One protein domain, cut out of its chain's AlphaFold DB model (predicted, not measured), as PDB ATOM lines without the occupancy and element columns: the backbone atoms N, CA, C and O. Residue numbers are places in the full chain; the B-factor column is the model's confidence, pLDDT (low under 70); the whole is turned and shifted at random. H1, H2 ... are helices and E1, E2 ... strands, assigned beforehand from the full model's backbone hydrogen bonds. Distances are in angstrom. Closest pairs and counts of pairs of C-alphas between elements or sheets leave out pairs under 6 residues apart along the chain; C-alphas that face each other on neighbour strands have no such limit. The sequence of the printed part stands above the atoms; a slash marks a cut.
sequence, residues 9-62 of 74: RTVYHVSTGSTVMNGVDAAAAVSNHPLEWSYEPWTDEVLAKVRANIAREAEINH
ATOM      1  N   ARG A   9     -56.853  38.053 -56.744       89.69
ATOM      2  CA  ARG A   9     -56.145  37.298 -55.724       89.69
ATOM      3  C   ARG A   9     -56.436  37.890 -54.358       89.69
ATOM      4  O   ARG A   9     -56.452  39.108 -54.187       89.69
ATOM      5  N   THR A  10     -56.658  37.013 -53.389       94.50
ATOM      6  CA  THR A  10     -56.748  37.409 -51.985       94.50
ATOM      7  C   THR A  10     -55.351  37.719 -51.460       94.50
ATOM      8  O   THR A  10     -54.429  36.916 -51.618       94.50
ATOM      9  N   VAL A  11     -55.215  38.878 -50.832       94.62
ATOM     10  CA  VAL A  11     -54.033  39.353 -50.111       94.62
ATOM     11  C   VAL A  11     -54.442  39.812 -48.717       94.62
ATOM     12  O   VAL A  11     -55.622  40.026 -48.443       94.62
ATOM     13  N   TYR A  12     -53.473  39.959 -47.825       96.50
ATOM     14  CA  TYR A  12     -53.697  40.253 -46.416       96.50
ATOM     15  C   TYR A  12     -52.913  41.500 -46.024       96.50
ATOM     16  O   TYR A  12     -51.683  41.511 -46.071       96.50
ATOM     17  N   HIS A  13     -53.638  42.544 -45.631       95.94
ATOM     18  CA  HIS A  13     -53.057  43.743 -45.046       95.94
ATOM     19  C   HIS A  13     -52.959  43.603 -43.529       95.94
ATOM     20  O   HIS A  13     -53.858  43.041 -42.898       95.94
ATOM     21  N   VAL A  14     -51.922  44.181 -42.929       92.31
ATOM     22  CA  VAL A  14     -51.713  44.115 -41.477       92.31
ATOM     23  C   VAL A  14     -52.831  44.791 -40.673       92.31
ATOM     24  O   VAL A  14     -53.175  44.311 -39.597       92.31
ATOM     25  N   SER A  15     -53.437  45.870 -41.187       92.94
ATOM     26  CA  SER A  15     -54.474  46.618 -40.451       92.94
ATOM     27  C   SER A  15     -55.906  46.334 -40.900       92.94
ATOM     28  O   SER A  15     -56.820  46.388 -40.082       92.94
ATOM     29  N   THR A  16     -56.124  46.043 -42.186       91.75
ATOM     30  CA  THR A  16     -57.474  45.877 -42.752       91.75
ATOM     31  C   THR A  16     -57.851  44.411 -42.964       91.75
ATOM     32  O   THR A  16     -59.015  44.118 -43.223       91.75
ATOM     33  N   GLY A  17     -56.902  43.479 -42.818       92.25
ATOM     34  CA  GLY A  17     -57.139  42.047 -42.985       92.25
ATOM     35  C   GLY A  17     -57.188  41.611 -44.452       92.25
ATOM     36  O   GLY A  17     -56.494  42.160 -45.310       92.25
ATOM     37  N   SER A  18     -57.974  40.572 -44.745       95.19
ATOM     38  CA  SER A  18     -58.058  39.990 -46.089       95.19
ATOM     39  C   SER A  18     -58.769  40.922 -47.072       95.19
ATOM     40  O   SER A  18     -59.889  41.359 -46.817       95.19
ATOM     41  N   THR A  19     -58.158  41.158 -48.226       94.00
ATOM     42  CA  THR A  19     -58.690  41.960 -49.332       94.00
ATOM     43  C   THR A  19     -58.503  41.201 -50.644       94.00
ATOM     44  O   THR A  19     -57.517  40.493 -50.818       94.00
ATOM     45  N   VAL A  20     -59.438  41.340 -51.584       93.38
ATOM     46  CA  VAL A  20     -59.290  40.802 -52.944       93.38
ATOM     47  C   VAL A  20     -58.850  41.930 -53.869       93.38
ATOM     48  O   VAL A  20     -59.513  42.960 -53.942       93.38
ATOM     49  N   MET A  21     -57.739  41.730 -54.574       91.62
ATOM     50  CA  MET A  21     -57.177  42.690 -55.527       91.62
ATOM     51  C   MET A  21     -57.000  42.041 -56.892       91.62
ATOM     52  O   MET A  21     -56.933  40.818 -56.992       91.62
ATOM     53  N   ASN A  22     -56.875  42.841 -57.950       90.75
ATOM     54  CA  ASN A  22     -56.372  42.319 -59.217       90.75
ATOM     55  C   ASN A  22     -54.953  41.755 -59.004       90.75
ATOM     56  O   ASN A  22     -54.190  42.288 -58.203       90.75
ATOM     57  N   GLY A  23     -54.589  40.676 -59.700       87.31
ATOM     58  CA  GLY A  23     -53.306  39.996 -59.515       87.31
ATOM     59  C   GLY A  23     -52.084  40.907 -59.694       87.31
ATOM     60  O   GLY A  23     -51.107  40.751 -58.964       87.31
ATOM     61  N   VAL A  24     -52.148  41.882 -60.608       89.06
ATOM     62  CA  VAL A  24     -51.069  42.867 -60.814       89.06
ATOM     63  C   VAL A  24     -50.960  43.828 -59.628       89.06
ATOM     64  O   VAL A  24     -49.860  44.041 -59.122       89.06
ATOM     65  N   ASP A  25     -52.088  44.348 -59.141       91.19
ATOM     66  CA  ASP A  25     -52.121  45.257 -57.988       91.19
ATOM     67  C   ASP A  25     -51.662  44.541 -56.714       91.19
ATOM     68  O   ASP A  25     -50.887  45.089 -55.934       91.19
ATOM     69  N   ALA A  26     -52.068  43.278 -56.544       90.56
ATOM     70  CA  ALA A  26     -51.615  42.417 -55.459       90.56
ATOM     71  C   ALA A  26     -50.089  42.234 -55.481       90.56
ATOM     72  O   ALA A  26     -49.432  42.365 -54.448       90.56
ATOM     73  N   ALA A  27     -49.514  41.968 -56.658       90.38
ATOM     74  CA  ALA A  27     -48.070  41.823 -56.817       90.38
ATOM     75  C   ALA A  27     -47.319  43.125 -56.540       90.38
ATOM     76  O   ALA A  27     -46.312  43.101 -55.833       90.38
ATOM     77  N   ALA A  28     -47.829  44.251 -57.037       92.38
ATOM     78  CA  ALA A  28     -47.252  45.560 -56.772       92.38
ATOM     79  C   ALA A  28     -47.302  45.910 -55.274       92.38
ATOM     80  O   ALA A  28     -46.295  46.344 -54.719       92.38
ATOM     81  N   ALA A  29     -48.432  45.672 -54.601       92.81
ATOM     82  CA  ALA A  29     -48.593  45.950 -53.176       92.81
ATOM     83  C   ALA A  29     -47.629  45.122 -52.312       92.81
ATOM     84  O   ALA A  29     -46.901  45.689 -51.498       92.81
ATOM     85  N   VAL A  30     -47.562  43.801 -52.533       92.62
ATOM     86  CA  VAL A  30     -46.663  42.907 -51.779       92.62
ATOM     87  C   VAL A  30     -45.190  43.232 -52.047       92.62
ATOM     88  O   VAL A  30     -44.381  43.181 -51.127       92.62
ATOM     89  N   SER A  31     -44.829  43.596 -53.281       90.38
ATOM     90  CA  SER A  31     -43.441  43.924 -53.627       90.38
ATOM     91  C   SER A  31     -42.989  45.280 -53.079       90.38
ATOM     92  O   SER A  31     -41.854  45.400 -52.631       90.38
ATOM     93  N   ASN A  32     -43.844  46.305 -53.137       92.31
ATOM     94  CA  ASN A  32     -43.486  47.663 -52.713       92.31
ATOM     95  C   ASN A  32     -43.588  47.845 -51.194       92.31
ATOM     96  O   ASN A  32     -42.845  48.634 -50.615       92.31
ATOM     97  N   HIS A  33     -44.501  47.116 -50.548       94.44
ATOM     98  CA  HIS A  33     -44.805  47.248 -49.124       94.44
ATOM     99  C   HIS A  33     -44.865  45.871 -48.434       94.44
ATOM    100  O   HIS A  33     -45.897  45.501 -47.863       94.44
ATOM    101  N   PRO A  34     -43.762  45.095 -48.435       93.06
ATOM    102  CA  PRO A  34     -43.750  43.707 -47.960       93.06
ATOM    103  C   PRO A  34     -44.041  43.552 -46.459       93.06
ATOM    104  O   PRO A  34     -44.429  42.478 -46.020       93.06
ATOM    105  N   LEU A  35     -43.870  44.612 -45.657       94.81
ATOM    106  CA  LEU A  35     -44.211  44.619 -44.224       94.81
ATOM    107  C   LEU A  35     -45.687  44.941 -43.943       94.81
ATOM    108  O   LEU A  35     -46.127  44.821 -42.802       94.81
ATOM    109  N   GLU A  36     -46.436  45.360 -44.958       95.00
ATOM    110  CA  GLU A  36     -47.847  45.736 -44.842       95.00
ATOM    111  C   GLU A  36     -48.749  44.727 -45.554       95.00
ATOM    112  O   GLU A  36     -49.822  44.394 -45.044       95.00
ATOM    113  N   TRP A  37     -48.288  44.194 -46.690       95.38
ATOM    114  CA  TRP A  37     -49.039  43.293 -47.558       95.38
ATOM    115  C   TRP A  37     -48.381  41.923 -47.686       95.38
ATOM    116  O   TRP A  37     -47.180  41.808 -47.916       95.38
ATOM    117  N   SER A  38     -49.203  40.876 -47.621       94.44
ATOM    118  CA  SER A  38     -48.776  39.487 -47.787       94.44
ATOM    119  C   SER A  38     -49.784  38.680 -48.609       94.44
ATOM    120  O   SER A  38     -50.980  38.974 -48.631       94.44
ATOM    121  N   TYR A  39     -49.313  37.623 -49.272       93.62
ATOM    122  CA  TYR A  39     -50.182  36.606 -49.880       93.62
ATOM    123  C   TYR A  39     -50.710  35.582 -48.870       93.62
ATOM    124  O   TYR A  39     -51.599  34.797 -49.199       93.62
ATOM    125  N   GLU A  40     -50.172  35.594 -47.655       94.38
ATOM    126  CA  GLU A  40     -50.543  34.722 -46.546       94.38
ATOM    127  C   GLU A  40     -51.073  35.561 -45.371       94.38
ATOM    128  O   GLU A  40     -50.619  36.696 -45.189       94.38
ATOM    129  N   PRO A  41     -52.011  35.037 -44.560       94.56
ATOM    130  CA  PRO A  41     -52.466  35.715 -43.349       94.56
ATOM    131  C   PRO A  41     -51.305  36.084 -42.418       94.56
ATOM    132  O   PRO A  41     -50.343  35.330 -42.288       94.56
ATOM    133  N   TRP A  42     -51.417  37.217 -41.724       91.75
ATOM    134  CA  TRP A  42     -50.389  37.651 -40.782       91.75
ATOM    135  C   TRP A  42     -50.314  36.722 -39.569       91.75
ATOM    136  O   TRP A  42     -51.228  36.656 -38.748       91.75
ATOM    137  N   THR A  43     -49.189  36.025 -39.464       93.25
ATOM    138  CA  THR A  43     -48.772  35.238 -38.303       93.25
ATOM    139  C   THR A  43     -47.340  35.623 -37.937       93.25
ATOM    140  O   THR A  43     -46.622  36.210 -38.755       93.25
ATOM    141  N   ASP A  44     -46.893  35.263 -36.733       92.00
ATOM    142  CA  ASP A  44     -45.504  35.499 -36.314       92.00
ATOM    143  C   ASP A  44     -44.496  34.822 -37.261       92.00
ATOM    144  O   ASP A  44     -43.433  35.372 -37.552       92.00
ATOM    145  N   GLU A  45     -44.856  33.656 -37.806       92.81
ATOM    146  CA  GLU A  45     -44.043  32.931 -38.782       92.81
ATOM    147  C   GLU A  45     -43.935  33.686 -40.114       92.81
ATOM    148  O   GLU A  45     -42.841  33.825 -40.667       92.81
ATOM    149  N   VAL A  46     -45.053  34.213 -40.623       91.38
ATOM    150  CA  VAL A  46     -45.074  35.006 -41.861       91.38
ATOM    151  C   VAL A  46     -44.267  36.289 -41.680       91.38
ATOM    152  O   VAL A  46     -43.442  36.617 -42.532       91.38
ATOM    153  N   LEU A  47     -44.408  36.971 -40.540       91.25
ATOM    154  CA  LEU A  47     -43.624  38.167 -40.230       91.25
ATOM    155  C   LEU A  47     -42.118  37.875 -40.180       91.25
ATOM    156  O   LEU A  47     -41.321  38.649 -40.716       91.25
ATOM    157  N   ALA A  48     -41.717  36.754 -39.575       92.75
ATOM    158  CA  ALA A  48     -40.320  36.331 -39.542       92.75
ATOM    159  C   ALA A  48     -39.772  36.050 -40.952       92.75
ATOM    160  O   ALA A  48     -38.688  36.528 -41.295       92.75
ATOM    161  N   LYS A  49     -40.538  35.341 -41.792       91.94
ATOM    162  CA  LYS A  49     -40.179  35.051 -43.192       91.94
ATOM    163  C   LYS A  49     -40.036  36.323 -44.029       91.94
ATOM    164  O   LYS A  49     -39.045  36.477 -44.737       91.94
ATOM    165  N   VAL A  50     -40.986  37.251 -43.918       91.69
ATOM    166  CA  VAL A  50     -40.943  38.546 -44.614       91.69
ATOM    167  C   VAL A  50     -39.689  39.328 -44.223       91.69
ATOM    168  O   VAL A  50     -38.949  39.778 -45.095       91.69
ATOM    169  N   ARG A  51     -39.396  39.444 -42.922       92.38
ATOM    170  CA  ARG A  51     -38.196  40.149 -42.438       92.38
ATOM    171  C   ARG A  51     -36.904  39.502 -42.931       92.38
ATOM    172  O   ARG A  51     -35.999  40.215 -43.357       92.38
ATOM    173  N   ALA A  52     -36.830  38.171 -42.909       90.94
ATOM    174  CA  ALA A  52     -35.685  37.435 -43.435       90.94
ATOM    175  C   ALA A  52     -35.495  37.676 -44.942       90.94
ATOM    176  O   ALA A  52     -34.371  37.885 -45.393       90.94
ATOM    177  N   ASN A  53     -36.587  37.714 -45.713       87.06
ATOM    178  CA  ASN A  53     -36.536  37.993 -47.146       87.06
ATOM    179  C   ASN A  53     -36.055  39.416 -47.446       87.06
ATOM    180  O   ASN A  53     -35.178  39.570 -48.289       87.06
ATOM    181  N   ILE A  54     -36.553  40.424 -46.723       88.81
ATOM    182  CA  ILE A  54     -36.107  41.820 -46.875       88.81
ATOM    183  C   ILE A  54     -34.610  41.947 -46.564       88.81
ATOM    184  O   ILE A  54     -33.874  42.576 -47.321       88.81
ATOM    185  N   ALA A  55     -34.139  41.326 -45.477       88.19
ATOM    186  CA  ALA A  55     -32.722  41.348 -45.114       88.19
ATOM    187  C   ALA A  55     -31.845  40.677 -46.187       88.19
ATOM    188  O   ALA A  55     -30.830  41.238 -46.596       88.19
ATOM    189  N   ARG A  56     -32.277  39.516 -46.697       85.62
ATOM    190  CA  ARG A  56     -31.599  38.798 -47.785       85.62
ATOM    191  C   ARG A  56     -31.565  39.614 -49.081       85.62
ATOM    192  O   ARG A  56     -30.559  39.615 -49.779       85.62
ATOM    193  N   GLU A  57     -32.652  40.299 -49.428       83.19
ATOM    194  CA  GLU A  57     -32.702  41.161 -50.616       83.19
ATOM    195  C   GLU A  57     -31.806  42.392 -50.476       83.19
ATOM    196  O   GLU A  57     -31.140  42.763 -51.440       83.19
ATOM    197  N   ALA A  58     -31.731  42.992 -49.287       83.38
ATOM    198  CA  ALA A  58     -30.794  44.076 -49.010       83.38
ATOM    199  C   ALA A  58     -29.332  43.621 -49.160       83.38
ATOM    200  O   ALA A  58     -28.525  44.353 -49.726       83.38
ATOM    201  N   GLU A  59     -29.003  42.403 -48.715       83.12
ATOM    202  CA  GLU A  59     -27.670  41.807 -48.874       83.12
ATOM    203  C   GLU A  59     -27.335  41.514 -50.345       83.12
ATOM    204  O   GLU A  59     -26.263  41.880 -50.818       83.12
ATOM    205  N   ILE A  60     -28.260  40.915 -51.103       79.44
ATOM    206  CA  ILE A  60     -28.048  40.613 -52.531       79.44
ATOM    207  C   ILE A  60     -27.890  41.892 -53.355       79.44
ATOM    208  O   ILE A  60     -27.055  41.946 -54.255       79.44
ATOM    209  N   ASN A  61     -28.672  42.928 -53.049       74.94
ATOM    210  CA  ASN A  61     -28.583  44.218 -53.727       74.94
ATOM    211  C   ASN A  61     -27.401  45.070 -53.238       74.94
ATOM    212  O   ASN A  61     -27.175  46.155 -53.773       74.94
ATOM    213  N   HIS A  62     -26.603  44.586 -52.279       66.06
ATOM    214  CA  HIS A  62     -25.374  45.239 -51.827       66.06
ATOM    215  C   HIS A  62     -24.200  45.032 -52.803       66.06
ATOM    216  O   HIS A  62     -23.049  44.858 -52.404       66.06
TER     217      HIS A  62
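Overview. This is residues 9 to 62 of the 74 residues of an uncharacterized protein of Bradyrhizobium cajani (UniProt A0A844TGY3). A small two-strand hairpin, E1 and E2, has the short helix H1 at the end where E1 begins, and the longer helix H2 leads away from this group as an arm. The long link from H1 to H2 folds back to E1, where its residues 37 to 38 pair with residues 12 to 13, and residues 55 to 62 at the far end of the arm stick out. The printed part has 54 residues, with two named strands and two named helices in the order E1, E2, H1, H2; the sheet order is E1 - E2, antiparallel, and the class is mixed, helices and strands. The whole is compact, with a radius of gyration of the C-alphas of 11.4 A, and spans 34 by 25 by 14 A.

Arrangement. E1, residues 9 to 13, and E2, residues 17 to 21, form a hairpin of antiparallel strands, with 144 degrees between their directions. The C-alphas of Thr 10 and Val 20 face each other at 4.3 A. N 11 and O 19 are within hydrogen-bond range at 2.8 A, as are N 19 and O 11 at 2.8 A. H1, residues 23 to 32, follows E2 by a tight link, and it has 4 pairs of C-alphas within 8 A with E1. The closest C-alphas of E1 and H1 are those of Arg 9 and Gly 23, 5.5 A apart. Within 10 A, residues 23 to 30 of H1 make 16 pairs of C-alphas with E1 and 4 with E2. After H1, residues 37 to 38 pair antiparallel with residues 12 to 13 of E1. H2, residues 44 to 60, is apart from E1, E2 and H1. In H1 and H2 every O i to N i+4 pair is within hydrogen-bond range.

Along the chain. E1 begins at C-alpha 9, at (-56.145, 37.298, -55.724), and measures 12.8 A from first to last C-alpha. E2, from Gly 17 to Met 21, measures 12.6 A. H1, from Gly 23 to Asn 32, measures 14.2 A. H2 is the longest helix, 17 residues and 24.4 A, from C-alpha 44 at (-45.504, 35.499, -36.314) to C-alpha 60 at (-28.048, 40.613, -52.531).

Size, cuts and confidence. The two C-alphas farthest apart are those of Val 20 and His 62, at 34.2 A. Residues 55 to 62, of which 55 to 60 belong to H2, stand free; without them the body has 46 residues and spans 26 by 18 by 14 A. The printed part has no cut. The links from E1 to E2 and from E2 to H1 are tight, and the link from H1 to H2, 11 residues, is long. The mean pLDDT of the printed part is 90.7, and residue 62 is under 70.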